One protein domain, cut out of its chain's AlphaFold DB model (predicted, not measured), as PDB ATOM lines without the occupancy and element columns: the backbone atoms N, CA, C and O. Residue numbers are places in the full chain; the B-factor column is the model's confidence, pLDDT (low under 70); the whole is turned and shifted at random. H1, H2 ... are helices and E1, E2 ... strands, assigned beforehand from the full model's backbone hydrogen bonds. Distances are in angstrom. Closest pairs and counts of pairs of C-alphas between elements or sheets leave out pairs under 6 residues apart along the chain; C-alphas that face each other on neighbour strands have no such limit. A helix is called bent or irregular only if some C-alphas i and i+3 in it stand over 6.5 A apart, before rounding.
ATOM      1  N   TRP A   6      59.993  -4.915  -8.972       77.56
ATOM      2  CA  TRP A   6      58.899  -4.438  -8.128       77.56
ATOM      3  C   TRP A   6      59.337  -4.187  -6.682       77.56
ATOM      4  O   TRP A   6      58.845  -3.248  -6.056       77.56
ATOM      5  N   HIS A   7      60.315  -4.945  -6.165       77.44
ATOM      6  CA  HIS A   7      60.839  -4.767  -4.804       77.44
ATOM      7  C   HIS A   7      61.436  -3.367  -4.585       77.44
ATOM      8  O   HIS A   7      61.331  -2.767  -3.514       77.44
ATOM      9  N   ILE A   8      62.054  -2.802  -5.623       69.88
ATOM     10  CA  ILE A   8      62.633  -1.456  -5.562       69.88
ATOM     11  C   ILE A   8      61.520  -0.407  -5.644       69.88
ATOM     12  O   ILE A   8      61.522   0.568  -4.896       69.88
ATOM     13  N   GLN A   9      60.548  -0.618  -6.531       74.81
ATOM     14  CA  GLN A   9      59.465   0.332  -6.787       74.81
ATOM     15  C   GLN A   9      58.460   0.425  -5.628       74.81
ATOM     16  O   GLN A   9      57.915   1.499  -5.376       74.81
ATOM     17  N   LEU A  10      58.253  -0.668  -4.887       81.50
ATOM     18  CA  LEU A  10      57.395  -0.700  -3.699       81.50
ATOM     19  C   LEU A  10      58.076  -0.224  -2.410       81.50
ATOM     20  O   LEU A  10      57.406  -0.123  -1.379       81.50
ATOM     21  N   ASP A  11      59.372   0.103  -2.449       83.19
ATOM     22  CA  ASP A  11      60.167   0.380  -1.249       83.19
ATOM     23  C   ASP A  11      60.041  -0.776  -0.238       83.19
ATOM     24  O   ASP A  11      59.571  -0.609   0.895       83.19
ATOM     25  N   THR A  12      60.445  -1.978  -0.678       82.06
ATOM     26  CA  THR A  12      60.430  -3.202   0.140       82.06
ATOM     27  C   THR A  12      61.035  -3.019   1.536       82.06
ATOM     28  O   THR A  12      60.450  -3.557   2.471       82.06
ATOM     29  N   PRO A  13      62.102  -2.222   1.775       90.12
ATOM     30  CA  PRO A  13      62.599  -1.988   3.132       90.12
ATOM     31  C   PRO A  13      61.539  -1.473   4.113       90.12
ATOM     32  O   PRO A  13      61.509  -1.916   5.264       90.12
ATOM     33  N   LYS A  14      60.652  -0.568   3.674       92.81
ATOM     34  CA  LYS A  14      59.577  -0.054   4.530       92.81
ATOM     35  C   LYS A  14      58.460  -1.077   4.720       92.81
ATOM     36  O   LYS A  14      57.946  -1.215   5.829       92.81
ATOM     37  N   ILE A  15      58.106  -1.814   3.666       94.25
ATOM     38  CA  ILE A  15      57.138  -2.918   3.754       94.25
ATOM     39  C   ILE A  15      57.638  -3.973   4.746       94.25
ATOM     40  O   ILE A  15      56.908  -4.358   5.657       94.25
ATOM     41  N   ASP A  16      58.902  -4.371   4.636       94.06
ATOM     42  CA  ASP A  16      59.549  -5.322   5.533       94.06
ATOM     43  C   ASP A  16      59.549  -4.839   6.982       94.06
ATOM     44  O   ASP A  16      59.318  -5.631   7.891       94.06
ATOM     45  N   GLU A  17      59.804  -3.551   7.229       95.50
ATOM     46  CA  GLU A  17      59.727  -2.967   8.572       95.50
ATOM     47  C   GLU A  17      58.325  -3.157   9.176       95.50
ATOM     48  O   GLU A  17      58.191  -3.642  10.305       95.50
ATOM     49  N   ILE A  18      57.279  -2.828   8.407       96.19
ATOM     50  CA  ILE A  18      55.882  -2.961   8.837       96.19
ATOM     51  C   ILE A  18      55.540  -4.432   9.108       96.19
ATOM     52  O   ILE A  18      54.963  -4.752  10.153       96.19
ATOM     53  N   LEU A  19      55.927  -5.335   8.202       95.94
ATOM     54  CA  LEU A  19      55.663  -6.769   8.327       95.94
ATOM     55  C   LEU A  19      56.442  -7.406   9.482       95.94
ATOM     56  O   LEU A  19      55.879  -8.227  10.200       95.94
ATOM     57  N   ARG A  20      57.694  -7.007   9.739       94.25
ATOM     58  CA  ARG A  20      58.469  -7.490  10.898       94.25
ATOM     59  C   ARG A  20      57.817  -7.097  12.218       94.25
ATOM     60  O   ARG A  20      57.759  -7.921  13.127       94.25
ATOM     61  N   ARG A  21      57.297  -5.869  12.327       93.56
ATOM     62  CA  ARG A  21      56.551  -5.430  13.518       93.56
ATOM     63  C   ARG A  21      55.285  -6.262  13.711       93.56
ATOM     64  O   ARG A  21      54.998  -6.672  14.832       93.56
ATOM     65  N   PHE A  22      54.559  -6.536  12.627       94.31
ATOM     66  CA  PHE A  22      53.387  -7.408  12.665       94.31
ATOM     67  C   PHE A  22      53.749  -8.834  13.107       94.31
ATOM     68  O   PHE A  22      53.157  -9.330  14.062       94.31
ATOM     69  N   ILE A  23      54.773  -9.451  12.510       93.00
ATOM     70  CA  ILE A  23      55.275 -10.781  12.899       93.00
ATOM     71  C   ILE A  23      55.644 -10.816  14.385       93.00
ATOM     72  O   ILE A  23      55.230 -11.732  15.088       93.00
ATOM     73  N   GLY A  24      56.357  -9.801  14.883       90.38
ATOM     74  CA  GLY A  24      56.720  -9.713  16.299       90.38
ATOM     75  C   GLY A  24      55.514  -9.662  17.244       90.38
ATOM     76  O   GLY A  24      55.598 -10.166  18.356       90.38
ATOM     77  N   SER A  25      54.381  -9.108  16.799       90.12
ATOM     78  CA  SER A  25      53.132  -9.091  17.578       90.12
ATOM     79  C   SER A  25      52.317 -10.388  17.499       90.12
ATOM     80  O   SER A  25      51.413 -10.585  18.306       90.12
ATOM     81  N   LEU A  26      52.617 -11.281  16.545       90.44
ATOM     82  CA  LEU A  26      51.873 -12.531  16.363       90.44
ATOM     83  C   LEU A  26      52.274 -13.624  17.354       90.44
ATOM     84  O   LEU A  26      51.463 -14.512  17.599       90.44
ATOM     85  N   SER A  27      53.484 -13.586  17.920       82.94
ATOM     86  CA  SER A  27      53.998 -14.668  18.773       82.94
ATOM     87  C   SER A  27      53.073 -14.983  19.954       82.94
ATOM     88  O   SER A  27      52.701 -16.138  20.132       82.94
ATOM     89  N   ASP A  28      52.603 -13.972  20.692       81.50
ATOM     90  CA  ASP A  28      51.705 -14.187  21.841       81.50
ATOM     91  C   ASP A  28      50.310 -14.692  21.428       81.50
ATOM     92  O   ASP A  28      49.662 -15.435  22.167       81.50
ATOM     93  N   ILE A  29      49.848 -14.307  20.234       87.19
ATOM     94  CA  ILE A  29      48.546 -14.712  19.685       87.19
ATOM     95  C   ILE A  29      48.591 -16.167  19.220       87.19
ATOM     96  O   ILE A  29      47.672 -16.936  19.495       87.19
ATOM     97  N   LEU A  30      49.660 -16.544  18.518       87.00
ATOM     98  CA  LEU A  30      49.860 -17.896  18.004       87.00
ATOM     99  C   LEU A  30      50.172 -18.906  19.121       87.00
ATOM    100  O   LEU A  30      49.920 -20.092  18.938       87.00
ATOM    101  N   GLU A  31      50.680 -18.449  20.270       78.50
ATOM    102  CA  GLU A  31      50.905 -19.262  21.477       78.50
ATOM    103  C   GLU A  31      49.691 -19.318  22.429       78.50
ATOM    104  O   GLU A  31      49.808 -19.837  23.537       78.50
ATOM    105  N   GLU A  32      48.527 -18.790  22.022       68.12
ATOM    106  CA  GLU A  32      47.273 -18.786  22.801       68.12
ATOM    107  C   GLU A  32      47.369 -18.131  24.193       68.12
ATOM    108  O   GLU A  32      46.561 -18.402  25.077       68.12
ATOM    109  N   LYS A  33      48.310 -17.207  24.411       60.56
ATOM    110  CA  LYS A  33      48.430 -16.513  25.708       60.56
ATOM    111  C   LYS A  33      47.360 -15.441  25.937       60.56
ATOM    112  O   LYS A  33      47.304 -14.857  27.016       60.56
ATOM    113  N   ASN A  34      46.523 -15.177  24.934       60.56
ATOM    114  CA  ASN A  34      45.531 -14.111  24.957       60.56
ATOM    115  C   ASN A  34      44.113 -14.670  25.104       60.56
ATOM    116  O   ASN A  34      43.428 -14.930  24.111       60.56
ATOM    117  N   ASP A  35      43.654 -14.768  26.351       63.66
ATOM    118  CA  ASP A  35      42.227 -14.868  26.642       63.66
ATOM    119  C   ASP A  35      41.554 -13.571  26.189       63.66
ATOM    120  O   ASP A  35      41.828 -12.476  26.687       63.66
ATOM    121  N   SER A  36      40.697 -13.687  25.181       68.69
ATOM    122  CA  SER A  36      39.904 -12.552  24.719       68.69
ATOM    123  C   SER A  36      38.763 -12.311  25.699       68.69
ATOM    124  O   SER A  36      38.191 -13.282  26.203       68.69
ATOM    125  N   PRO A  37      38.412 -11.045  25.978       79.00
ATOM    126  CA  PRO A  37      37.319 -10.753  26.888       79.00
ATOM    127  C   PRO A  37      36.017 -11.378  26.373       79.00
ATOM    128  O   PRO A  37      35.756 -11.398  25.166       79.00
ATOM    129  N   ALA A  38      35.208 -11.897  27.293       85.69
ATOM    130  CA  ALA A  38      33.843 -12.297  26.990       85.69
ATOM    131  C   ALA A  38      32.945 -11.054  26.950       85.69
ATOM    132  O   ALA A  38      33.190 -10.072  27.651       85.69
ATOM    133  N   CYS A 124      37.867 -21.353   8.564       95.00
ATOM    134  CA  CYS A 124      38.497 -22.104   9.654       95.00
ATOM    135  C   CYS A 124      39.023 -23.473   9.192       95.00
ATOM    136  O   CYS A 124      39.964 -23.995   9.782       95.00
ATOM    137  N   MET A 125      38.440 -24.056   8.140       93.50
ATOM    138  CA  MET A 125      38.826 -25.369   7.601       93.50
ATOM    139  C   MET A 125      39.817 -25.277   6.432       93.50
ATOM    140  O   MET A 125      40.623 -26.183   6.217       93.50
ATOM    141  N   HIS A 126      39.797 -24.173   5.690       94.25
ATOM    142  CA  HIS A 126      40.599 -23.952   4.492       94.25
ATOM    143  C   HIS A 126      41.340 -22.621   4.564       94.25
ATOM    144  O   HIS A 126      40.821 -21.629   5.065       94.25
ATOM    145  N   TRP A 127      42.555 -22.577   4.018       95.38
ATOM    146  CA  TRP A 127      43.265 -21.313   3.868       95.38
ATOM    147  C   TRP A 127      42.533 -20.398   2.892       95.38
ATOM    148  O   TRP A 127      42.129 -20.819   1.804       95.38
ATOM    149  N   GLY A 128      42.417 -19.124   3.246       95.62
ATOM    150  CA  GLY A 128      41.809 -18.155   2.355       95.62
ATOM    151  C   GLY A 128      41.771 -16.740   2.898       95.62
ATOM    152  O   GLY A 128      42.186 -16.463   4.025       95.62
ATOM    153  N   LEU A 129      41.270 -15.846   2.059       97.19
ATOM    154  CA  LEU A 129      41.083 -14.437   2.354       97.19
ATOM    155  C   LEU A 129      39.589 -14.135   2.470       97.19
ATOM    156  O   LEU A 129      38.809 -14.552   1.615       97.19
ATOM    157  N   TYR A 130      39.205 -13.408   3.516       96.94
ATOM    158  CA  TYR A 130      37.856 -12.888   3.700       96.94
ATOM    159  C   TYR A 130      37.800 -11.410   3.323       96.94
ATOM    160  O   TYR A 130      38.562 -10.585   3.846       96.94
ATOM    161  N   PHE A 131      36.847 -11.090   2.458       95.56
ATOM    162  CA  PHE A 131      36.457  -9.741   2.093       95.56
ATOM    163  C   PHE A 131      34.964  -9.570   2.328       95.56
ATOM    164  O   PHE A 131      34.187 -10.489   2.083       95.56
ATOM    165  N   THR A 132      34.565  -8.371   2.729       93.94
ATOM    166  CA  THR A 132      33.159  -7.979   2.756       93.94
ATOM    167  C   THR A 132      32.979  -6.685   1.984       93.94
ATOM    168  O   THR A 132      33.797  -5.770   2.082       93.94
ATOM    169  N   SER A 133      31.924  -6.629   1.176       90.88
ATOM    170  CA  SER A 133      31.589  -5.443   0.382       90.88
ATOM    171  C   SER A 133      30.818  -4.391   1.172       90.88
ATOM    172  O   SER A 133      30.654  -3.280   0.682       90.88
ATOM    173  N   SER A 134      30.305  -4.753   2.349       88.88
ATOM    174  CA  SER A 134      29.516  -3.888   3.219       88.88
ATOM    175  C   SER A 134      29.687  -4.353   4.656       88.88
ATOM    176  O   SER A 134      29.571  -5.544   4.944       88.88
ATOM    177  N   LEU A 135      29.924  -3.421   5.571       84.56
ATOM    178  CA  LEU A 135      29.900  -3.730   6.996       84.56
ATOM    179  C   LEU A 135      28.472  -3.641   7.537       84.56
ATOM    180  O   LEU A 135      27.721  -2.731   7.190       84.56
ATOM    181  N   ASP A 136      28.108  -4.602   8.381       79.69
ATOM    182  CA  ASP A 136      26.879  -4.577   9.168       79.69
ATOM    183  C   ASP A 136      27.079  -3.790  10.480       79.69
ATOM    184  O   ASP A 136      28.131  -3.183  10.714       79.69
ATOM    185  N   SER A 137      26.072  -3.796  11.357       76.94
ATOM    186  CA  SER A 137      26.151  -3.157  12.679       76.94
ATOM    187  C   SER A 137      27.275  -3.728  13.550       76.94
ATOM    188  O   SER A 137      27.861  -2.988  14.338       76.94
ATOM    189  N   MET A 138      27.628  -5.007  13.375       78.94
ATOM    190  CA  MET A 138      28.720  -5.654  14.108       78.94
ATOM    191  C   MET A 138      30.102  -5.223  13.605       78.94
ATOM    192  O   MET A 138      31.096  -5.418  14.308       78.94
ATOM    193  N   ARG A 139      30.177  -4.648  12.396       82.94
ATOM    194  CA  ARG A 139      31.412  -4.213  11.725       82.94
ATOM    195  C   ARG A 139      32.483  -5.307  11.691       82.94
ATOM    196  O   ARG A 139      33.671  -5.033  11.862       82.94
ATOM    197  N   LEU A 140      32.058  -6.552  11.474       87.06
ATOM    198  CA  LEU A 140      32.968  -7.682  11.321       87.06
ATOM    199  C   LEU A 140      33.615  -7.654   9.937       87.06
ATOM    200  O   LEU A 140      32.935  -7.698   8.916       87.06
ATOM    201  N   GLY A 141      34.945  -7.638   9.919       89.06
ATOM    202  CA  GLY A 141      35.717  -7.557   8.685       89.06
ATOM    203  C   GLY A 141      36.460  -6.237   8.556       89.06
ATOM    204  O   GLY A 141      36.029  -5.187   9.025       89.06
ATOM    205  N   PHE A 142      37.618  -6.294   7.911       90.75
ATOM    206  CA  PHE A 142      38.365  -5.087   7.602       90.75
ATOM    207  C   PHE A 142      37.689  -4.320   6.449       90.75
ATOM    208  O   PHE A 142      37.353  -4.903   5.421       90.75
ATOM    209  N   GLU A 143      37.496  -3.013   6.629       90.19
ATOM    210  CA  GLU A 143      36.662  -2.133   5.788       90.19
ATOM    211  C   GLU A 143      37.294  -1.715   4.448       90.19
ATOM    212  O   GLU A 143      36.786  -0.824   3.772       90.19
ATOM    213  N   ASP A 144      38.415  -2.319   4.044       92.00
ATOM    214  CA  ASP A 144      39.162  -1.899   2.852       92.00
ATOM    215  C   ASP A 144      38.348  -1.974   1.561       92.00
ATOM    216  O   ASP A 144      38.418  -1.047   0.750       92.00
ATOM    217  N   LEU A 145      37.590  -3.053   1.369       91.94
ATOM    218  CA  LEU A 145      36.789  -3.256   0.170       91.94
ATOM    219  C   LEU A 145      35.540  -2.364   0.151       91.94
ATOM    220  O   LEU A 145      35.304  -1.695  -0.855       91.94
ATOM    221  N   ASP A 146      34.798  -2.289   1.258       91.25
ATOM    222  CA  ASP A 146      33.650  -1.383   1.409       91.25
ATOM    223  C   ASP A 146      34.065   0.080   1.173       91.25
ATOM    224  O   ASP A 146      33.528   0.768   0.297       91.25
ATOM    225  N   HIS A 147      35.115   0.550   1.854       90.44
ATOM    226  CA  HIS A 147      35.673   1.877   1.607       90.44
ATOM    227  C   HIS A 147      36.131   2.045   0.166       90.44
ATOM    228  O   HIS A 147      36.034   3.142  -0.389       90.44
ATOM    229  N   ALA A 148      36.652   0.994  -0.462       90.06
ATOM    230  CA  ALA A 148      37.112   1.100  -1.826       90.06
ATOM    231  C   ALA A 148      35.981   1.318  -2.827       90.06
ATOM    232  O   ALA A 148      36.084   2.232  -3.646       90.06
ATOM    233  N   ILE A 149      34.910   0.537  -2.715       89.19
ATOM    234  CA  ILE A 149      33.700   0.661  -3.530       89.19
ATOM    235  C   ILE A 149      33.096   2.059  -3.354       89.19
ATOM    236  O   ILE A 149      32.879   2.773  -4.335       89.19
ATOM    237  N   ASN A 150      32.929   2.502  -2.105       86.38
ATOM    238  CA  ASN A 150      32.386   3.824  -1.796       86.38
ATOM    239  C   ASN A 150      33.263   4.973  -2.322       86.38
ATOM    240  O   ASN A 150      32.753   5.996  -2.779       86.38
ATOM    241  N   ASN A 151      34.590   4.823  -2.274       85.12
ATOM    242  CA  ASN A 151      35.514   5.844  -2.762       85.12
ATOM    243  C   ASN A 151      35.584   5.904  -4.288       85.12
ATOM    244  O   ASN A 151      35.786   6.995  -4.817       85.12
ATOM    245  N   LEU A 152      35.410   4.781  -4.998       84.44
ATOM    246  CA  LEU A 152      35.337   4.790  -6.462       84.44
ATOM    247  C   LEU A 152      34.207   5.713  -6.925       84.44
ATOM    248  O   LEU A 152      34.473   6.649  -7.670       84.44
ATOM    249  N   GLY A 153      32.999   5.563  -6.374       71.56
ATOM    250  CA  GLY A 153      31.848   6.402  -6.736       71.56
ATOM    251  C   GLY A 153      31.984   7.897  -6.403       71.56
ATOM    252  O   GLY A 153      31.212   8.708  -6.907       71.56
ATOM    253  N   ARG A 154      32.957   8.286  -5.568       76.25
ATOM    254  CA  ARG A 154      33.199   9.684  -5.158       76.25
ATOM    255  C   ARG A 154      34.351  10.355  -5.905       76.25
ATOM    256  O   ARG A 154      34.534  11.565  -5.773       76.25
ATOM    257  N   ARG A 155      35.159   9.601  -6.655       74.88
ATOM    258  CA  ARG A 155      36.271  10.162  -7.434       74.88
ATOM    259  C   ARG A 155      35.716  10.870  -8.664       74.88
ATOM    260  O   ARG A 155      35.018  10.253  -9.454       74.88
ATOM    261  N   GLY A 156      36.095  12.131  -8.873       69.62
ATOM    262  CA  GLY A 156      35.649  12.908 -10.041       69.62
ATOM    263  C   GLY A 156      36.078  12.330 -11.397       69.62
ATOM    264  O   GLY A 156      35.491  12.671 -12.416       69.62
ATOM    265  N   GLU A 157      37.082  11.449 -11.408       79.62
ATOM    266  CA  GLU A 157      37.543  10.717 -12.597       79.62
ATOM    267  C   GLU A 157      36.720   9.445 -12.876       79.62
ATOM    268  O   GLU A 157      36.745   8.920 -13.988       79.62
ATOM    269  N   PHE A 158      35.983   8.938 -11.882       82.75
ATOM    270  CA  PHE A 158      35.184   7.724 -12.010       82.75
ATOM    271  C   PHE A 158      33.793   8.051 -12.555       82.75
ATOM    272  O   PHE A 158      33.080   8.908 -12.033       82.75
ATOM    273  N   ASN A 159      33.383   7.339 -13.602       81.69
ATOM    274  CA  ASN A 159      32.083   7.543 -14.228       81.69
ATOM    275  C   ASN A 159      31.056   6.643 -13.539       81.69
ATOM    276  O   ASN A 159      31.000   5.450 -13.811       81.69
ATOM    277  N   THR A 160      30.233   7.196 -12.651       81.50
ATOM    278  CA  THR A 160      29.190   6.423 -11.949       81.50
ATOM    279  C   THR A 160      28.061   5.958 -12.867       81.50
ATOM    280  O   THR A 160      27.334   5.035 -12.520       81.50
ATOM    281  N   VAL A 161      27.914   6.595 -14.031       81.69
ATOM    282  CA  VAL A 161      26.976   6.211 -15.085       81.69
ATOM    283  C   VAL A 161      27.731   6.217 -16.405       81.69
ATOM    284  O   VAL A 161      28.201   7.268 -16.846       81.69
ATOM    285  N   VAL A 162      27.852   5.054 -17.037       79.06
ATOM    286  CA  VAL A 162      28.528   4.913 -18.327       79.06
ATOM    287  C   VAL A 162      27.512   4.642 -19.418       79.06
ATOM    288  O   VAL A 162      26.823   3.637 -19.376       79.06
ATOM    289  N   SER A 163      27.454   5.498 -20.437       74.44
ATOM    290  CA  SER A 163      26.621   5.260 -21.617       74.44
ATOM    291  C   SER A 163      27.498   4.869 -22.819       74.44
ATOM    292  O   SER A 163      28.419   5.616 -23.171       74.44
ATOM    293  N   PRO A 164      27.203   3.745 -23.502       65.19
ATOM    294  CA  PRO A 164      28.047   3.229 -24.581       65.19
ATOM    295  C   PRO A 164      28.038   4.143 -25.813       65.19
ATOM    296  O   PRO A 164      28.989   4.164 -26.588       65.19
ATOM    297  N   THR A 165      26.986   4.949 -25.977       67.19
ATOM    298  CA  THR A 165      26.849   5.912 -27.075       67.19
ATOM    299  C   THR A 165      27.569   7.233 -26.825       67.19
ATOM    300  O   THR A 165      27.843   7.955 -27.780       67.19
ATOM    301  N   SER A 166      27.868   7.570 -25.568       67.06
ATOM    302  CA  SER A 166      28.437   8.871 -25.196       67.06
ATOM    303  C   SER A 166      29.902   8.800 -24.772       67.06
ATOM    304  O   SER A 166      30.639   9.750 -25.029       67.06
ATOM    305  N   ASN A 167      30.346   7.696 -24.159       69.44
ATOM    306  CA  ASN A 167      31.728   7.555 -23.703       69.44
ATOM    307  C   ASN A 167      32.184   6.080 -23.647       69.44
ATOM    308  O   ASN A 167      32.243   5.496 -22.564       69.44
ATOM    309  N   PRO A 168      32.532   5.460 -24.789       70.00
ATOM    310  CA  PRO A 168      32.951   4.056 -24.831       70.00
ATOM    311  C   PRO A 168      34.245   3.778 -24.041       70.00
ATOM    312  O   PRO A 168      34.455   2.666 -23.565       70.00
ATOM    313  N   GLU A 169      35.095   4.788 -23.830       82.50
ATOM    314  CA  GLU A 169      36.330   4.650 -23.046       82.50
ATOM    315  C   GLU A 169      36.093   4.733 -21.526       82.50
ATOM    316  O   GLU A 169      36.973   4.346 -20.754       82.50
ATOM    317  N   ALA A 170      34.920   5.191 -21.066       83.19
ATOM    318  CA  ALA A 170      34.624   5.314 -19.637       83.19
ATOM    319  C   ALA A 170      34.606   3.962 -18.920       83.19
ATOM    320  O   ALA A 170      35.165   3.866 -17.830       83.19
ATOM    321  N   THR A 171      34.055   2.906 -19.533       82.50
ATOM    322  CA  THR A 171      34.085   1.555 -18.945       82.50
ATOM    323  C   THR A 171      35.522   1.090 -18.743       82.50
ATOM    324  O   THR A 171      35.887   0.621 -17.668       82.50
ATOM    325  N   LYS A 172      36.379   1.277 -19.754       84.19
ATOM    326  CA  LYS A 172      37.795   0.899 -19.691       84.19
ATOM    327  C   LYS A 172      38.560   1.723 -18.654       84.19
ATOM    328  O   LYS A 172      39.405   1.187 -17.935       84.19
ATOM    329  N   HIS A 173      38.257   3.014 -18.552       87.75
ATOM    330  CA  HIS A 173      38.827   3.891 -17.536       87.75
ATOM    331  C   HIS A 173      38.414   3.467 -16.119       87.75
ATOM    332  O   HIS A 173      39.281   3.292 -15.262       87.75
ATOM    333  N   ASN A 174      37.118   3.232 -15.889       89.88
ATOM    334  CA  ASN A 174      36.579   2.735 -14.623       89.88
ATOM    335  C   ASN A 174      37.192   1.386 -14.246       89.88
ATOM    336  O   ASN A 174      37.595   1.203 -13.099       89.88
ATOM    337  N   LEU A 175      37.316   0.466 -15.210       87.88
ATOM    338  CA  LEU A 175      37.935  -0.839 -15.001       87.88
ATOM    339  C   LEU A 175      39.386  -0.693 -14.549       87.88
ATOM    340  O   LEU A 175      39.791  -1.362 -13.607       87.88
ATOM    341  N   ARG A 176      40.156   0.219 -15.152       90.38
ATOM    342  CA  ARG A 176      41.533   0.499 -14.723       90.38
ATOM    343  C   ARG A 176      41.593   1.049 -13.294       90.38
ATOM    344  O   ARG A 176      42.423   0.601 -12.507       90.38
ATOM    345  N   LEU A 177      40.717   1.994 -12.942       90.50
ATOM    346  CA  LEU A 177      40.651   2.548 -11.581       90.50
ATOM    347  C   LEU A 177      40.275   1.474 -10.547       90.50
ATOM    348  O   LEU A 177      40.922   1.366  -9.505       90.50
ATOM    349  N   ALA A 178      39.265   0.662 -10.856       91.12
ATOM    350  CA  ALA A 178      38.831  -0.449 -10.019       91.12
ATOM    351  C   ALA A 178      39.936  -1.504  -9.873       91.12
ATOM    352  O   ALA A 178      40.263  -1.890  -8.753       91.12
ATOM    353  N   HIS A 179      40.570  -1.897 -10.982       92.94
ATOM    354  CA  HIS A 179      41.692  -2.831 -11.010       92.94
ATOM    355  C   HIS A 179      42.818  -2.368 -10.089       92.94
ATOM    356  O   HIS A 179      43.173  -3.080  -9.156       92.94
ATOM    357  N   ARG A 180      43.308  -1.132 -10.259       92.75
ATOM    358  CA  ARG A 180      44.339  -0.549  -9.387       92.75
ATOM    359  C   ARG A 180      43.986  -0.706  -7.912       92.75
ATOM    360  O   ARG A 180      44.820  -1.095  -7.090       92.75
ATOM    361  N   GLN A 181      42.757  -0.346  -7.568       92.56
ATOM    362  CA  GLN A 181      42.318  -0.268  -6.189       92.56
ATOM    363  C   GLN A 181      42.154  -1.654  -5.559       92.56
ATOM    364  O   GLN A 181      42.651  -1.875  -4.453       92.56
ATOM    365  N   PHE A 182      41.533  -2.596  -6.270       94.50
ATOM    366  CA  PHE A 182      41.338  -3.964  -5.797       94.50
ATOM    367  C   PHE A 182      42.637  -4.779  -5.810       94.50
ATOM    368  O   PHE A 182      42.894  -5.489  -4.839       94.50
ATOM    369  N   SER A 183      43.510  -4.610  -6.808       96.19
ATOM    370  CA  SER A 183      44.840  -5.236  -6.821       96.19
ATOM    371  C   SER A 183      45.695  -4.745  -5.652       96.19
ATOM    372  O   SER A 183      46.337  -5.543  -4.976       96.19
ATOM    373  N   THR A 184      45.638  -3.452  -5.312       95.94
ATOM    374  CA  THR A 184      46.333  -2.936  -4.119       95.94
ATOM    375  C   THR A 184      45.832  -3.605  -2.836       95.94
ATOM    376  O   THR A 184      46.631  -3.992  -1.987       95.94
ATOM    377  N   ILE A 185      44.512  -3.753  -2.683       96.75
ATOM    378  CA  ILE A 185      43.910  -4.426  -1.524       96.75
ATOM    379  C   ILE A 185      44.367  -5.885  -1.459       96.75
ATOM    380  O   ILE A 185      44.842  -6.334  -0.415       96.75
ATOM    381  N   LEU A 186      44.282  -6.608  -2.576       97.69
ATOM    382  CA  LEU A 186      44.702  -8.001  -2.656       97.69
ATOM    383  C   LEU A 186      46.185  -8.159  -2.303       97.69
ATOM    384  O   LEU A 186      46.520  -9.003  -1.473       97.69
ATOM    385  N   LEU A 187      47.063  -7.316  -2.853       97.50
ATOM    386  CA  LEU A 187      48.492  -7.334  -2.544       97.50
ATOM    387  C   LEU A 187      48.753  -7.140  -1.046       97.50
ATOM    388  O   LEU A 187      49.513  -7.903  -0.451       97.50
ATOM    389  N   VAL A 188      48.092  -6.167  -0.410       97.56
ATOM    390  CA  VAL A 188      48.209  -5.945   1.042       97.56
ATOM    391  C   VAL A 188      47.790  -7.192   1.821       97.56
ATOM    392  O   VAL A 188      48.524  -7.636   2.705       97.56
ATOM    393  N   ARG A 189      46.637  -7.789   1.487       97.50
ATOM    394  CA  ARG A 189      46.151  -9.009   2.149       97.50
ATOM    395  C   ARG A 189      47.132 -10.170   1.985       97.50
ATOM    396  O   ARG A 189      47.390 -10.874   2.956       97.50
ATOM    397  N   LEU A 190      47.713 -10.338   0.798       97.94
ATOM    398  CA  LEU A 190      48.685 -11.391   0.504       97.94
ATOM    399  C   LEU A 190      50.014 -11.196   1.241       97.94
ATOM    400  O   LEU A 190      50.529 -12.154   1.810       97.94
ATOM    401  N   LEU A 191      50.546  -9.973   1.295       97.75
ATOM    402  CA  LEU A 191      51.768  -9.660   2.047       97.75
ATOM    403  C   LEU A 191      51.608  -9.991   3.535       97.75
ATOM    404  O   LEU A 191      52.467 -10.634   4.140       97.75
ATOM    405  N   ILE A 192      50.476  -9.593   4.115       97.56
ATOM    406  CA  ILE A 192      50.155  -9.860   5.519       97.56
ATOM    407  C   ILE A 192      49.931 -11.355   5.740       97.56
ATOM    408  O   ILE A 192      50.412 -11.898   6.732       97.56
ATOM    409  N   PHE A 193      49.261 -12.038   4.811       97.75
ATOM    410  CA  PHE A 193      49.053 -13.478   4.897       97.75
ATOM    411  C   PHE A 193      50.372 -14.257   4.819       97.75
ATOM    412  O   PHE A 193      50.610 -15.138   5.640       97.75
ATOM    413  N   LYS A 194      51.286 -13.889   3.912       96.38
ATOM    414  CA  LYS A 194      52.638 -14.467   3.846       96.38
ATOM    415  C   LYS A 194      53.401 -14.251   5.157       96.38
ATOM    416  O   LYS A 194      54.026 -15.182   5.670       96.38
ATOM    417  N   ALA A 195      53.336 -13.045   5.725       95.75
ATOM    418  CA  ALA A 195      53.953 -12.743   7.017       95.75
ATOM    419  C   ALA A 195      53.339 -13.575   8.157       95.75
ATOM    420  O   ALA A 195      54.068 -14.117   8.985       95.75
ATOM    421  N   PHE A 196      52.014 -13.745   8.155       95.62
ATOM    422  CA  PHE A 196      51.308 -14.613   9.091       95.62
ATOM    423  C   PHE A 196      51.761 -16.073   8.969       95.62
ATOM    424  O   PHE A 196      52.135 -16.668   9.974       95.62
ATOM    425  N   LEU A 197      51.803 -16.632   7.754       94.12
ATOM    426  CA  LEU A 197      52.287 -17.995   7.506       94.12
ATOM    427  C   LEU A 197      53.736 -18.173   7.977       94.12
ATOM    428  O   LEU A 197      54.070 -19.183   8.584       94.12
ATOM    429  N   THR A 198      54.590 -17.168   7.763       92.25
ATOM    430  CA  THR A 198      55.981 -17.183   8.244       92.25
ATOM    431  C   THR A 198      56.049 -17.287   9.770       92.25
ATOM    432  O   THR A 198      56.836 -18.073  10.296       92.25
ATOM    433  N   ALA A 199      55.217 -16.524  10.484       92.19
ATOM    434  CA  ALA A 199      55.138 -16.585  11.942       92.19
ATOM    435  C   ALA A 199      54.540 -17.915  12.433       92.19
ATOM    436  O   ALA A 199      55.069 -18.529  13.356       92.19
ATOM    437  N   ALA A 200      53.472 -18.388  11.787       90.88
ATOM    438  CA  ALA A 200      52.793 -19.638  12.113       90.88
ATOM    439  C   ALA A 200      53.700 -20.862  11.913       90.88
ATOM    440  O   ALA A 200      53.709 -21.765  12.745       90.88
ATOM    441  N   ALA A 201      54.525 -20.870  10.863       87.94
ATOM    442  CA  ALA A 201      55.480 -21.941  10.593       87.94
ATOM    443  C   ALA A 201      56.581 -22.068  11.663       87.94
ATOM    444  O   ALA A 201      57.222 -23.119  11.762       87.94
ATOM    445  N   ALA A 202      56.817 -21.011  12.450       86.12
ATOM    446  CA  ALA A 202      57.769 -21.021  13.555       86.12
ATOM    447  C   ALA A 202      57.198 -21.648  14.840       86.12
ATOM    448  O   ALA A 202      57.961 -21.912  15.771       86.12
ATOM    449  N   THR A 203      55.888 -21.906  14.905       83.12
ATOM    450  CA  THR A 203      55.249 -22.536  16.066       83.12
ATOM    451  C   THR A 203      55.093 -24.048  15.871       83.12
ATOM    452  O   THR A 203      55.167 -24.584  14.764       83.12
ATOM    453  N   SER A 204      54.887 -24.775  16.970       69.88
ATOM    454  CA  SER A 204      54.689 -26.231  16.964       69.88
ATOM    455  C   SER A 204      53.224 -26.669  16.805       69.88
ATOM    456  O   SER A 204      52.938 -27.860  16.929       69.88
ATOM    457  N   TYR A 205      52.288 -25.736  16.597       65.94
ATOM    458  CA  TYR A 205      50.844 -25.995  16.660       65.94
ATOM    459  C   TYR A 205      50.238 -26.530  15.352       65.94
ATOM    460  O   TYR A 205      50.848 -26.512  14.283       65.94
ATOM    461  N   GLN A 206      49.009 -27.049  15.460       64.38
ATOM    462  CA  GLN A 206      48.252 -27.626  14.348       64.38
ATOM    463  C   GLN A 206      47.747 -26.546  13.377       64.38
ATOM    464  O   GLN A 206      47.287 -25.481  13.787       64.38
ATOM    465  N   SER A 207      47.758 -26.869  12.080       70.69
ATOM    466  CA  SER A 207      47.376 -25.963  10.985       70.69
ATOM    467  C   SER A 207      45.971 -25.357  11.131       70.69
ATOM    468  O   SER A 207      45.775 -24.208  10.751       70.69
ATOM    469  N   ASP A 208      44.993 -26.084  11.678       82.00
ATOM    470  CA  ASP A 208      43.595 -25.618  11.731       82.00
ATOM    471  C   ASP A 208      43.394 -24.454  12.705       82.00
ATOM    472  O   ASP A 208      42.653 -23.515  12.411       82.00
ATOM    473  N   LYS A 209      44.139 -24.427  13.816       86.81
ATOM    474  CA  LYS A 209      44.083 -23.292  14.741       86.81
ATOM    475  C   LYS A 209      44.649 -22.023  14.110       86.81
ATOM    476  O   LYS A 209      44.091 -20.940  14.282       86.81
ATOM    477  N   HIS A 210      45.715 -22.154  13.323       91.31
ATOM    478  CA  HIS A 210      46.270 -21.026  12.581       91.31
ATOM    479  C   HIS A 210      45.270 -20.466  11.557       91.31
ATOM    480  O   HIS A 210      45.207 -19.250  11.395       91.31
ATOM    481  N   LYS A 211      44.440 -21.306  10.924       93.75
ATOM    482  CA  LYS A 211      43.360 -20.841  10.034       93.75
ATOM    483  C   LYS A 211      42.303 -20.030  10.791       93.75
ATOM    484  O   LYS A 211      41.928 -18.947  10.349       93.75
ATOM    485  N   GLU A 212      41.876 -20.502  11.965       93.00
ATOM    486  CA  GLU A 212      40.937 -19.770  12.829       93.00
ATOM    487  C   GLU A 212      41.502 -18.411  13.277       93.00
ATOM    488  O   GLU A 212      40.813 -17.393  13.183       93.00
ATOM    489  N   ILE A 213      42.763 -18.370  13.725       92.75
ATOM    490  CA  ILE A 213      43.441 -17.119  14.100       92.75
ATOM    491  C   ILE A 213      43.528 -16.189  12.889       92.75
ATOM    492  O   ILE A 213      43.184 -15.012  12.996       92.75
ATOM    493  N   TRP A 214      43.931 -16.708  11.730       95.44
ATOM    494  CA  TRP A 214      44.013 -15.931  10.498       95.44
ATOM    495  C   TRP A 214      42.672 -15.296  10.121       95.44
ATOM    496  O   TRP A 214      42.614 -14.110   9.801       95.44
ATOM    497  N   LEU A 215      41.574 -16.047  10.210       95.69
ATOM    498  CA  LEU A 215      40.241 -15.496  10.001       95.69
ATOM    499  C   LEU A 215      39.921 -14.399  11.025       95.69
ATOM    500  O   LEU A 215      39.500 -13.314  10.636       95.69
ATOM    501  N   LYS A 216      40.175 -14.631  12.317       93.25
ATOM    502  CA  LYS A 216      39.950 -13.633  13.375       93.25
ATOM    503  C   LYS A 216      40.691 -12.318  13.106       93.25
ATOM    504  O   LYS A 216      40.105 -11.253  13.277       93.25
ATOM    505  N   LEU A 217      41.932 -12.368  12.615       93.50
ATOM    506  CA  LEU A 217      42.675 -11.167  12.207       93.50
ATOM    507  C   LEU A 217      41.947 -10.383  11.106       93.50
ATOM    508  O   LEU A 217      41.870  -9.158  11.166       93.50
ATOM    509  N   GLN A 218      41.380 -11.082  10.119       94.81
ATOM    510  CA  GLN A 218      40.630 -10.473   9.014       94.81
ATOM    511  C   GLN A 218      39.270  -9.917   9.449       94.81
ATOM    512  O   GLN A 218      38.788  -8.959   8.848       94.81
ATOM    513  N   LEU A 219      38.683 -10.485  10.505       92.00
ATOM    514  CA  LEU A 219      37.460 -10.001  11.149       92.00
ATOM    515  C   LEU A 219      37.703  -8.853  12.137       92.00
ATOM    516  O   LEU A 219      36.761  -8.416  12.790       92.00
ATOM    517  N   VAL A 220      38.945  -8.360  12.240       87.75
ATOM    518  CA  VAL A 220      39.347  -7.304  13.188       87.75
ATOM    519  C   VAL A 220      39.032  -7.714  14.632       87.75
ATOM    520  O   VAL A 220      38.655  -6.914  15.487       87.75
ATOM    521  N   PHE A 221      39.188  -9.008  14.914       85.31
ATOM    522  CA  PHE A 221      38.988  -9.551  16.244       85.31
ATOM    523  C   PHE A 221      39.989  -8.920  17.232       85.31
ATOM    524  O   PHE A 221      41.165  -8.743  16.884       85.31
ATOM    525  N   PRO A 222      39.555  -8.560  18.453       79.38
ATOM    526  CA  PRO A 222      40.342  -7.722  19.345       79.38
ATOM    527  C   PRO A 222      41.415  -8.514  20.084       79.38
ATOM    528  O   PRO A 222      41.252  -8.878  21.247       79.38
ATOM    529  N   PHE A 223      42.544  -8.756  19.426       84.31
ATOM    530  CA  PHE A 223      43.720  -9.265  20.119       84.31
ATOM    531  C   PHE A 223      44.395  -8.122  20.895       84.31
ATOM    532  O   PHE A 223      44.812  -7.133  20.278       84.31
ATOM    533  N   PRO A 224      44.507  -8.215  22.235       78.81
ATOM    534  CA  PRO A 224      45.115  -7.165  23.044       78.81
ATOM    535  C   PRO A 224      46.525  -6.809  22.562       78.81
ATOM    536  O   PRO A 224      47.339  -7.684  22.282       78.81
ATOM    537  N   GLY A 225      46.811  -5.509  22.446       78.88
ATOM    538  CA  GLY A 225      48.128  -5.012  22.026       78.88
ATOM    539  C   GLY A 225      48.455  -5.196  20.540       78.88
ATOM    540  O   GLY A 225      49.507  -4.738  20.092       78.88
ATOM    541  N   MET A 226      47.568  -5.807  19.751       85.56
ATOM    542  CA  MET A 226      47.806  -6.027  18.332       85.56
ATOM    543  C   MET A 226      47.353  -4.833  17.491       85.56
ATOM    544  O   MET A 226      46.204  -4.397  17.546       85.56
ATOM    545  N   ARG A 227      48.251  -4.351  16.628       86.25
ATOM    546  CA  ARG A 227      47.926  -3.384  15.578       86.25
ATOM    547  C   ARG A 227      48.022  -4.058  14.218       86.25
ATOM    548  O   ARG A 227      49.111  -4.428  13.784       86.25
ATOM    549  N   LEU A 228      46.889  -4.177  13.533       91.38
ATOM    550  CA  LEU A 228      46.849  -4.740  12.188       91.38
ATOM    551  C   LEU A 228      47.516  -3.787  11.175       91.38
ATOM    552  O   LEU A 228      47.221  -2.588  11.183       91.38
ATOM    553  N   PRO A 229      48.388  -4.287  10.282       94.38
ATOM    554  CA  PRO A 229      49.141  -3.448   9.347       94.38
ATOM    555  C   PRO A 229      48.378  -3.092   8.058       94.38
ATOM    556  O   PRO A 229      48.947  -2.418   7.203       94.38
ATOM    557  N   PHE A 230      47.119  -3.528   7.894       93.62
ATOM    558  CA  PHE A 230      46.355  -3.370   6.646       93.62
ATOM    559  C   PHE A 230      46.287  -1.910   6.162       93.62
ATOM    560  O   PHE A 230      46.646  -1.634   5.017       93.62
ATOM    561  N   THR A 231      45.884  -0.966   7.023       92.88
ATOM    562  CA  THR A 231      45.777   0.459   6.653       92.88
ATOM    563  C   THR A 231      47.131   1.044   6.265       92.88
ATOM    564  O   THR A 231      47.262   1.629   5.195       92.88
ATOM    565  N   GLU A 232      48.153   0.831   7.098       95.25
ATOM    566  CA  GLU A 232      49.488   1.414   6.913       95.25
ATOM    567  C   GLU A 232      50.161   0.906   5.631       95.25
ATOM    568  O   GLU A 232      50.738   1.693   4.883       95.25
ATOM    569  N   LEU A 233      50.035  -0.392   5.328       95.38
ATOM    570  CA  LEU A 233      50.526  -0.948   4.064       95.38
ATOM    571  C   LEU A 233      49.738  -0.419   2.865       95.38
ATOM    572  O   LEU A 233      50.340  -0.079   1.848       95.38
ATOM    573  N   SER A 234      48.409  -0.318   2.975       94.81
ATOM    574  CA  SER A 234      47.574   0.214   1.894       94.81
ATOM    575  C   SER A 234      47.942   1.658   1.561       94.81
ATOM    576  O   SER A 234      48.106   1.994   0.390       94.81
ATOM    577  N   GLU A 235      48.108   2.507   2.574       93.75
ATOM    578  CA  GLU A 235      48.510   3.906   2.413       93.75
ATOM    579  C   GLU A 235      49.914   4.029   1.822       93.75
ATOM    580  O   GLU A 235      50.110   4.793   0.875       93.75
ATOM    581  N   HIS A 236      50.874   3.233   2.312       95.12
ATOM    582  CA  HIS A 236      52.233   3.220   1.772       95.12
ATOM    583  C   HIS A 236      52.237   2.859   0.287       95.12
ATOM    584  O   HIS A 236      52.782   3.626  -0.500       95.12
ATOM    585  N   ILE A 237      51.586   1.763  -0.118       93.94
ATOM    586  CA  ILE A 237      51.546   1.341  -1.528       93.94
ATOM    587  C   ILE A 237      50.825   2.385  -2.392       93.94
ATOM    588  O   ILE A 237      51.319   2.743  -3.460       93.94
ATOM    589  N   LYS A 238      49.695   2.935  -1.925       91.50
ATOM    590  CA  LYS A 238      48.937   3.970  -2.655       91.50
ATOM    591  C   LYS A 238      49.706   5.280  -2.820       91.50
ATOM    592  O   LYS A 238      49.449   5.997  -3.781       91.50
ATOM    593  N   SER A 239      50.619   5.599  -1.905       91.06
ATOM    594  CA  SER A 239      51.454   6.805  -1.989       91.06
ATOM    595  C   SER A 239      52.547   6.720  -3.060       91.06
ATOM    596  O   SER A 239      53.170   7.734  -3.377       91.06
ATOM    597  N   ARG A 240      52.799   5.527  -3.617       90.62
ATOM    598  CA  ARG A 240      53.828   5.309  -4.636       90.62
ATOM    599  C   ARG A 240      53.273   5.523  -6.038       90.62
ATOM    600  O   ARG A 240      52.235   4.974  -6.408       90.62
ATOM    601  N   ASP A 241      54.030   6.268  -6.834       88.19
ATOM    602  CA  ASP A 241      53.798   6.409  -8.268       88.19
ATOM    603  C   ASP A 241      54.412   5.210  -9.006       88.19
ATOM    604  O   ASP A 241      55.577   5.215  -9.400       88.19
ATOM    605  N   ILE A 242      53.643   4.124  -9.084       90.69
ATOM    606  CA  ILE A 242      54.045   2.857  -9.713       90.69
ATOM    607  C   ILE A 242      52.972   2.398 -10.692       90.69
ATOM    608  O   ILE A 242      51.779   2.566 -10.434       90.69
ATOM    609  N   GLY A 243      53.384   1.758 -11.784       90.56
ATOM    610  CA  GLY A 243      52.457   1.179 -12.756       90.56
ATOM    611  C   GLY A 243      51.689  -0.025 -12.203       90.56
ATOM    612  O   GLY A 243      52.132  -0.667 -11.255       90.56
ATOM    613  N   ASP A 244      50.542  -0.342 -12.805       92.81
ATOM    614  CA  ASP A 244      49.689  -1.468 -12.378       92.81
ATOM    615  C   ASP A 244      50.401  -2.818 -12.499       92.81
ATOM    616  O   ASP A 244      50.334  -3.622 -11.577       92.81
ATOM    617  N   HIS A 245      51.199  -2.994 -13.558       93.69
ATOM    618  CA  HIS A 245      52.024  -4.189 -13.762       93.69
ATOM    619  C   HIS A 245      52.937  -4.506 -12.566       93.69
ATOM    620  O   HIS A 245      53.144  -5.668 -12.255       93.69
ATOM    621  N   VAL A 246      53.433  -3.488 -11.853       94.19
ATOM    622  CA  VAL A 246      54.284  -3.670 -10.665       94.19
ATOM    623  C   VAL A 246      53.511  -4.356  -9.538       94.19
ATOM    624  O   VAL A 246      54.046  -5.212  -8.839       94.19
ATOM    625  N   ILE A 247      52.243  -3.975  -9.359       95.38
ATOM    626  CA  ILE A 247      51.355  -4.582  -8.362       95.38
ATOM    627  C   ILE A 247      51.007  -6.009  -8.789       95.38
ATOM    628  O   ILE A 247      51.056  -6.911  -7.958       95.38
ATOM    629  N   ASP A 248      50.699  -6.220 -10.067       95.75
ATOM    630  CA  ASP A 248      50.314  -7.532 -10.596       95.75
ATOM    631  C   ASP A 248      51.472  -8.543 -10.537       95.75
ATOM    632  O   ASP A 248      51.274  -9.702 -10.154       95.75
ATOM    633  N   ASP A 249      52.692  -8.095 -10.842       95.25
ATOM    634  CA  ASP A 249      53.916  -8.886 -10.715       95.25
ATOM    635  C   ASP A 249      54.168  -9.259  -9.247       95.25
ATOM    636  O   ASP A 249      54.419 -10.428  -8.940       95.25
ATOM    637  N   ALA A 250      54.012  -8.304  -8.321       95.88
ATOM    638  CA  ALA A 250      54.143  -8.556  -6.887       95.88
ATOM    639  C   ALA A 250      53.076  -9.538  -6.369       95.88
ATOM    640  O   ALA A 250      53.397 -10.452  -5.612       95.88
ATOM    641  N   ILE A 251      51.814  -9.402  -6.796       97.06
ATOM    642  CA  ILE A 251      50.740 -10.355  -6.467       97.06
ATOM    643  C   ILE A 251      51.117 -11.755  -6.950       97.06
ATOM    644  O   ILE A 251      51.004 -12.716  -6.188       97.06
ATOM    645  N   SER A 252      51.580 -11.868  -8.196       95.94
ATOM    646  CA  SER A 252      51.940 -13.145  -8.817       95.94
ATOM    647  C   SER A 252      53.107 -13.823  -8.096       95.94
ATOM    648  O   SER A 252      53.040 -15.020  -7.805       95.94
ATOM    649  N   GLU A 253      54.156 -13.067  -7.760       95.69
ATOM    650  CA  GLU A 253      55.317 -13.569  -7.020       95.69
ATOM    651  C   GLU A 253      54.928 -14.019  -5.607       95.69
ATOM    652  O   GLU A 253      55.187 -15.164  -5.230       95.69
ATOM    653  N   ILE A 254      54.223 -13.169  -4.855       96.19
ATOM    654  CA  ILE A 254      53.815 -13.466  -3.476       96.19
ATOM    655  C   ILE A 254      52.854 -14.661  -3.430       96.19
ATOM    656  O   ILE A 254      52.989 -15.521  -2.560       96.19
ATOM    657  N   LEU A 255      51.908 -14.769  -4.369       95.31
ATOM    658  CA  LEU A 255      51.041 -15.947  -4.485       95.31
ATOM    659  C   LEU A 255      51.845 -17.215  -4.771       95.31
ATOM    660  O   LEU A 255      51.548 -18.257  -4.192       95.31
ATOM    661  N   SER A 256      52.854 -17.142  -5.643       94.50
ATOM    662  CA  SER A 256      53.715 -18.289  -5.939       94.50
ATOM    663  C   SER A 256      54.453 -18.769  -4.688       94.50
ATOM    664  O   SER A 256      54.445 -19.964  -4.391       94.50
ATOM    665  N   GLU A 257      55.011 -17.846  -3.906       94.94
ATOM    666  CA  GLU A 257      55.680 -18.159  -2.643       94.94
ATOM    667  C   GLU A 257      54.714 -18.704  -1.589       94.94
ATOM    668  O   GLU A 257      55.040 -19.678  -0.909       94.94
ATOM    669  N   ILE A 258      53.514 -18.122  -1.470       95.12
ATOM    670  CA  ILE A 258      52.462 -18.638  -0.589       95.12
ATOM    671  C   ILE A 258      52.122 -20.062  -1.005       95.12
ATOM    672  O   ILE A 258      52.153 -20.936  -0.156       95.12
ATOM    673  N   CYS A 259      51.852 -20.345  -2.278       92.81
ATOM    674  CA  CYS A 259      51.525 -21.694  -2.754       92.81
ATOM    675  C   CYS A 259      52.674 -22.702  -2.571       92.81
ATOM    676  O   CYS A 259      52.419 -23.896  -2.420       92.81
ATOM    677  N   ALA A 260      53.924 -22.236  -2.575       90.69
ATOM    678  CA  ALA A 260      55.104 -23.056  -2.309       90.69
ATOM    679  C   ALA A 260      55.383 -23.260  -0.806       90.69
ATOM    680  O   ALA A 260      56.227 -24.085  -0.449       90.69
ATOM    681  N   SER A 261      54.704 -22.525   0.080       89.25
ATOM    682  CA  SER A 261      54.929 -22.605   1.523       89.25
ATOM    683  C   SER A 261      54.463 -23.945   2.102       89.25
ATOM    684  O   SER A 261      53.499 -24.549   1.630       89.25
ATOM    685  N   ARG A 262      55.122 -24.405   3.171       85.94
ATOM    686  CA  ARG A 262      54.833 -25.696   3.819       85.94
ATOM    687  C   ARG A 262      53.358 -25.855   4.207       85.94
ATOM    688  O   ARG A 262      52.817 -26.947   4.057       85.94
ATOM    689  N   ASP A 263      52.734 -24.795   4.713       84.94
ATOM    690  CA  ASP A 263      51.398 -24.861   5.317       84.94
ATOM    691  C   ASP A 263      50.253 -24.870   4.305       84.94
ATOM    692  O   ASP A 263      49.130 -25.238   4.653       84.94
ATOM    693  N   THR A 264      50.524 -24.484   3.062       87.19
ATOM    694  CA  THR A 264      49.541 -24.329   1.977       87.19
ATOM    695  C   THR A 264      49.873 -25.190   0.759       87.19
ATOM    696  O   THR A 264      49.027 -25.335  -0.123       87.19
ATOM    697  N   HIS A 265      51.070 -25.782   0.690       87.25
ATOM    698  CA  HIS A 265      51.496 -26.594  -0.445       87.25
ATOM    699  C   HIS A 265      50.498 -27.725  -0.735       87.25
ATOM    700  O   HIS A 265      50.188 -28.553   0.125       87.25
ATOM    701  N   GLY A 266      50.005 -27.769  -1.976       85.62
ATOM    702  CA  GLY A 266      49.010 -28.746  -2.433       85.62
ATOM    703  C   GLY A 266      47.576 -28.477  -1.958       85.62
ATOM    704  O   GLY A 266      46.675 -29.238  -2.310       85.62
ATOM    705  N   GLN A 267      47.344 -27.408  -1.195       89.31
ATOM    706  CA  GLN A 267      46.013 -26.973  -0.781       89.31
ATOM    707  C   GLN A 267      45.473 -25.897  -1.725       89.31
ATOM    708  O   GLN A 267      46.217 -25.195  -2.410       89.31
ATOM    709  N   ARG A 268      44.146 -25.761  -1.759       90.81
ATOM    710  CA  ARG A 268      43.478 -24.658  -2.455       90.81
ATOM    711  C   ARG A 268      43.433 -23.441  -1.539       90.81
ATOM    712  O   ARG A 268      43.073 -23.576  -0.371       90.81
ATOM    713  N   LEU A 269      43.756 -22.276  -2.092       93.06
ATOM    714  CA  LEU A 269      43.528 -20.989  -1.445       93.06
ATOM    715  C   LEU A 269      42.170 -20.446  -1.893       93.06
ATOM    716  O   LEU A 269      41.890 -20.402  -3.092       93.06
ATOM    717  N   PHE A 270      41.340 -20.037  -0.941       95.00
ATOM    718  CA  PHE A 270      40.011 -19.498  -1.216       95.00
ATOM    719  C   PHE A 270      39.976 -17.978  -1.066       95.00
ATOM    720  O   PHE A 270      40.687 -17.400  -0.247       95.00
ATOM    721  N   ILE A 271      39.104 -17.331  -1.833       94.44
ATOM    722  CA  ILE A 271      38.691 -15.949  -1.605       94.44
ATOM    723  C   ILE A 271      37.194 -15.998  -1.320       94.44
ATOM    724  O   ILE A 271      36.414 -16.394  -2.182       94.44
ATOM    725  N   ALA A 272      36.807 -15.633  -0.103       94.81
ATOM    726  CA  ALA A 272      35.414 -15.466   0.275       94.81
ATOM    727  C   ALA A 272      35.061 -13.980   0.171       94.81
ATOM    728  O   ALA A 272      35.666 -13.154   0.856       94.81
ATOM    729  N   LEU A 273      34.095 -13.659  -0.687       93.50
ATOM    730  CA  LEU A 273      33.542 -12.318  -0.833       93.50
ATOM    731  C   LEU A 273      32.115 -12.303  -0.289       93.50
ATOM    732  O   LEU A 273      31.217 -12.903  -0.880       93.50
ATOM    733  N   ASP A 274      31.922 -11.621   0.831       92.75
ATOM    734  CA  ASP A 274      30.620 -11.446   1.461       92.75
ATOM    735  C   ASP A 274      29.911 -10.186   0.957       92.75
ATOM    736  O   ASP A 274      30.544  -9.228   0.491       92.75
ATOM    737  N   GLU A 275      28.582 -10.214   1.029       90.06
ATOM    738  CA  GLU A 275      27.695  -9.125   0.593       90.06
ATOM    739  C   GLU A 275      27.995  -8.600  -0.829       90.06
ATOM    740  O   GLU A 275      27.803  -7.424  -1.140       90.06
ATOM    741  N   ALA A 276      28.454  -9.473  -1.737       88.00
ATOM    742  CA  ALA A 276      28.800  -9.114  -3.120       88.00
ATOM    743  C   ALA A 276      27.631  -8.461  -3.888       88.00
ATOM    744  O   ALA A 276      27.832  -7.617  -4.764       88.00
ATOM    745  N   ASN A 277      26.394  -8.817  -3.532       85.75
ATOM    746  CA  ASN A 277      25.172  -8.183  -4.028       85.75
ATOM    747  C   ASN A 277      25.121  -6.677  -3.731       85.75
ATOM    748  O   ASN A 277      24.589  -5.922  -4.541       85.75
ATOM    749  N   VAL A 278      25.675  -6.223  -2.604       86.06
ATOM    750  CA  VAL A 278      25.722  -4.798  -2.256       86.06
ATOM    751  C   VAL A 278      26.670  -4.054  -3.196       86.06
ATOM    752  O   VAL A 278      26.272  -3.048  -3.780       86.06
ATOM    753  N   ALA A 279      27.874  -4.592  -3.434       84.25
ATOM    754  CA  ALA A 279      28.824  -4.023  -4.395       84.25
ATOM    755  C   ALA A 279      28.212  -3.898  -5.797       84.25
ATOM    756  O   ALA A 279      28.321  -2.852  -6.434       84.25
ATOM    757  N   SER A 280      27.531  -4.955  -6.252       83.81
ATOM    758  CA  SER A 280      26.885  -4.987  -7.565       83.81
ATOM    759  C   SER A 280      25.810  -3.912  -7.723       83.81
ATOM    760  O   SER A 280      25.647  -3.400  -8.824       83.81
ATOM    761  N   ARG A 281      25.076  -3.571  -6.655       84.25
ATOM    762  CA  ARG A 281      24.040  -2.525  -6.687       84.25
ATOM    763  C   ARG A 281      24.616  -1.116  -6.625       84.25
ATOM    764  O   ARG A 281      24.053  -0.211  -7.220       84.25
ATOM    765  N   LEU A 282      25.720  -0.914  -5.908       83.19
ATOM    766  CA  LEU A 282      26.350   0.407  -5.781       83.19
ATOM    767  C   LEU A 282      27.014   0.890  -7.081       83.19
ATOM    768  O   LEU A 282      27.257   2.086  -7.233       83.19
ATOM    769  N   LEU A 283      27.339  -0.032  -7.990       81.88
ATOM    770  CA  LEU A 283      28.094   0.220  -9.221       81.88
ATOM    771  C   LEU A 283      27.368  -0.316 -10.472       81.88
ATOM    772  O   LEU A 283      28.005  -0.542 -11.500       81.88
ATOM    773  N   ASP A 284      26.053  -0.518 -10.388       82.31
ATOM    774  CA  ASP A 284      25.210  -1.150 -11.414       82.31
ATOM    775  C   ASP A 284      25.254  -0.442 -12.780       82.31
ATOM    776  O   ASP A 284      25.200  -1.091 -13.823       82.31
TER     777      ASP A 284
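This is residues 6 to 38 and 124 to 284 of the 298 residues of an uncharacterized protein of Moniliophthora roreri (strain MCA 2997) (UniProt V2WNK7). One long helix, H4, runs through the domain as its core, and H2, H3, H6 and H7 pack round it along its residues 177 to 200, with H5 near its last residues. A small sheet of two parallel strands, E1 and E2, has E1 beside H4 and H5, while H8 packs on H3 and H1 packs on H7. The printed part has 194 residues with eight named helices and two named strands, in the order H1 H2 E1 H3 H4 H5 H6 H7 E2 H8, and its class is mostly helix. It is compact, with a radius of gyration of the C-alphas of 18.0 A, and spans 61 by 41 by 32 A.

H1, residues 6 to 9, touches H7, residues 244 to 260, with residues 246 to 250 of H7 alone; the closest C-alphas are those of Trp 6 and Val 246, 5.3 A apart. H1 and H2, residues 12 to 30, meet only through their link. H2 touches the hub, H4, residues 168 to 200, with residues 191 to 200 of H4 alone, at a steep tilt of 50 degrees, the same way; the closest C-alphas are those of Ile 23 and Ala 199, 5.9 A apart. E1, residues 128 to 132, and E2, residues 270 to 274, are parallel neighbours at 14 degrees, with N 129 and O 270 at 2.8 A and N 272 and O 129 at 2.9 A, within hydrogen-bond range. H3, residues 144 to 152, and H4 form a helical hairpin with a shallow tilt of 17 degrees, opposite ways; they touch with residues 177 to 185 of H4 alone, closest at the C-alphas of Ala 148 and Gln 181, 6.9 A. H5, residues 207 to 218, and H4 only just touch, with 3 pairs of C-alphas within 8 A, made by residues 193 to 200 of H4 and 210 to 214 of H5 alone; Ala 200 and His 210 have the closest C-alphas, 6.7 A apart. The closest C-alphas of E1 and H5 are those of Tyr 130 and Gln 218, 6.5 A apart. H6, residues 230 to 238, touches H4 with residues 184 to 192 of H4 alone, at a steep tilt of 48 degrees, opposite ways; the C-alphas of Val 188 and Ser 234 are closest, 6.2 A apart. H7 touches H4 with residues 180 to 194 of H4 alone, the same way at a shallow tilt of 33 degrees, only just short of steep; the C-alphas of Leu 187 and Ile 251 are closest, 5.4 A apart. H8, residues 276 to 282, touches H3 at a shallow tilt of 21 degrees, the same way, closest at the C-alphas of Ile 149 and Ala 279, 6.8 A. E1, the helices H3 to H7 and E2 make a strand-helix-strand unit, two parallel neighbour strands with helices between them along the chain. Every O i to N i+4 pair is within hydrogen-bond range in H3, H5, H6, H7 and H8, against 12 of 15 in H2 and 28 of 29 in H4; H1 is too short for such a pair.

H1 begins at C-alpha 6, (58.899, -4.438, -8.128). H2 is 25.4 A long, with a kink of 27 degrees near residue 24; it is only just irregular, with C-alphas 25 and 28 at 6.8 A. E1 is 13.4 A long and H3 12.1 A. H4 runs 48.2 A, from C-alpha 168 at (32.951, 4.056, -24.831) to C-alpha 200 at (52.793, -19.638, 12.113). H5 is 17.0 A long, H6 12.1 A, H7 24.4 A and E2 12.7 A. H8 ends at C-alpha 282, (26.350, 0.407, -5.781).

The two C-alphas farthest apart are those of Lys 33 and Thr 165, 61.3 A. Residues 39 to 123 are not printed, and C-alphas 38 and 124 are 20.5 A apart across the cut. The links E1 to H3, H3 to H4 and H5 to H6 are long. Mean pLDDT of the printed part is 87.7; residues 8, 32 to 36, 156, 164 to 167 and 204 to 206 are under 70.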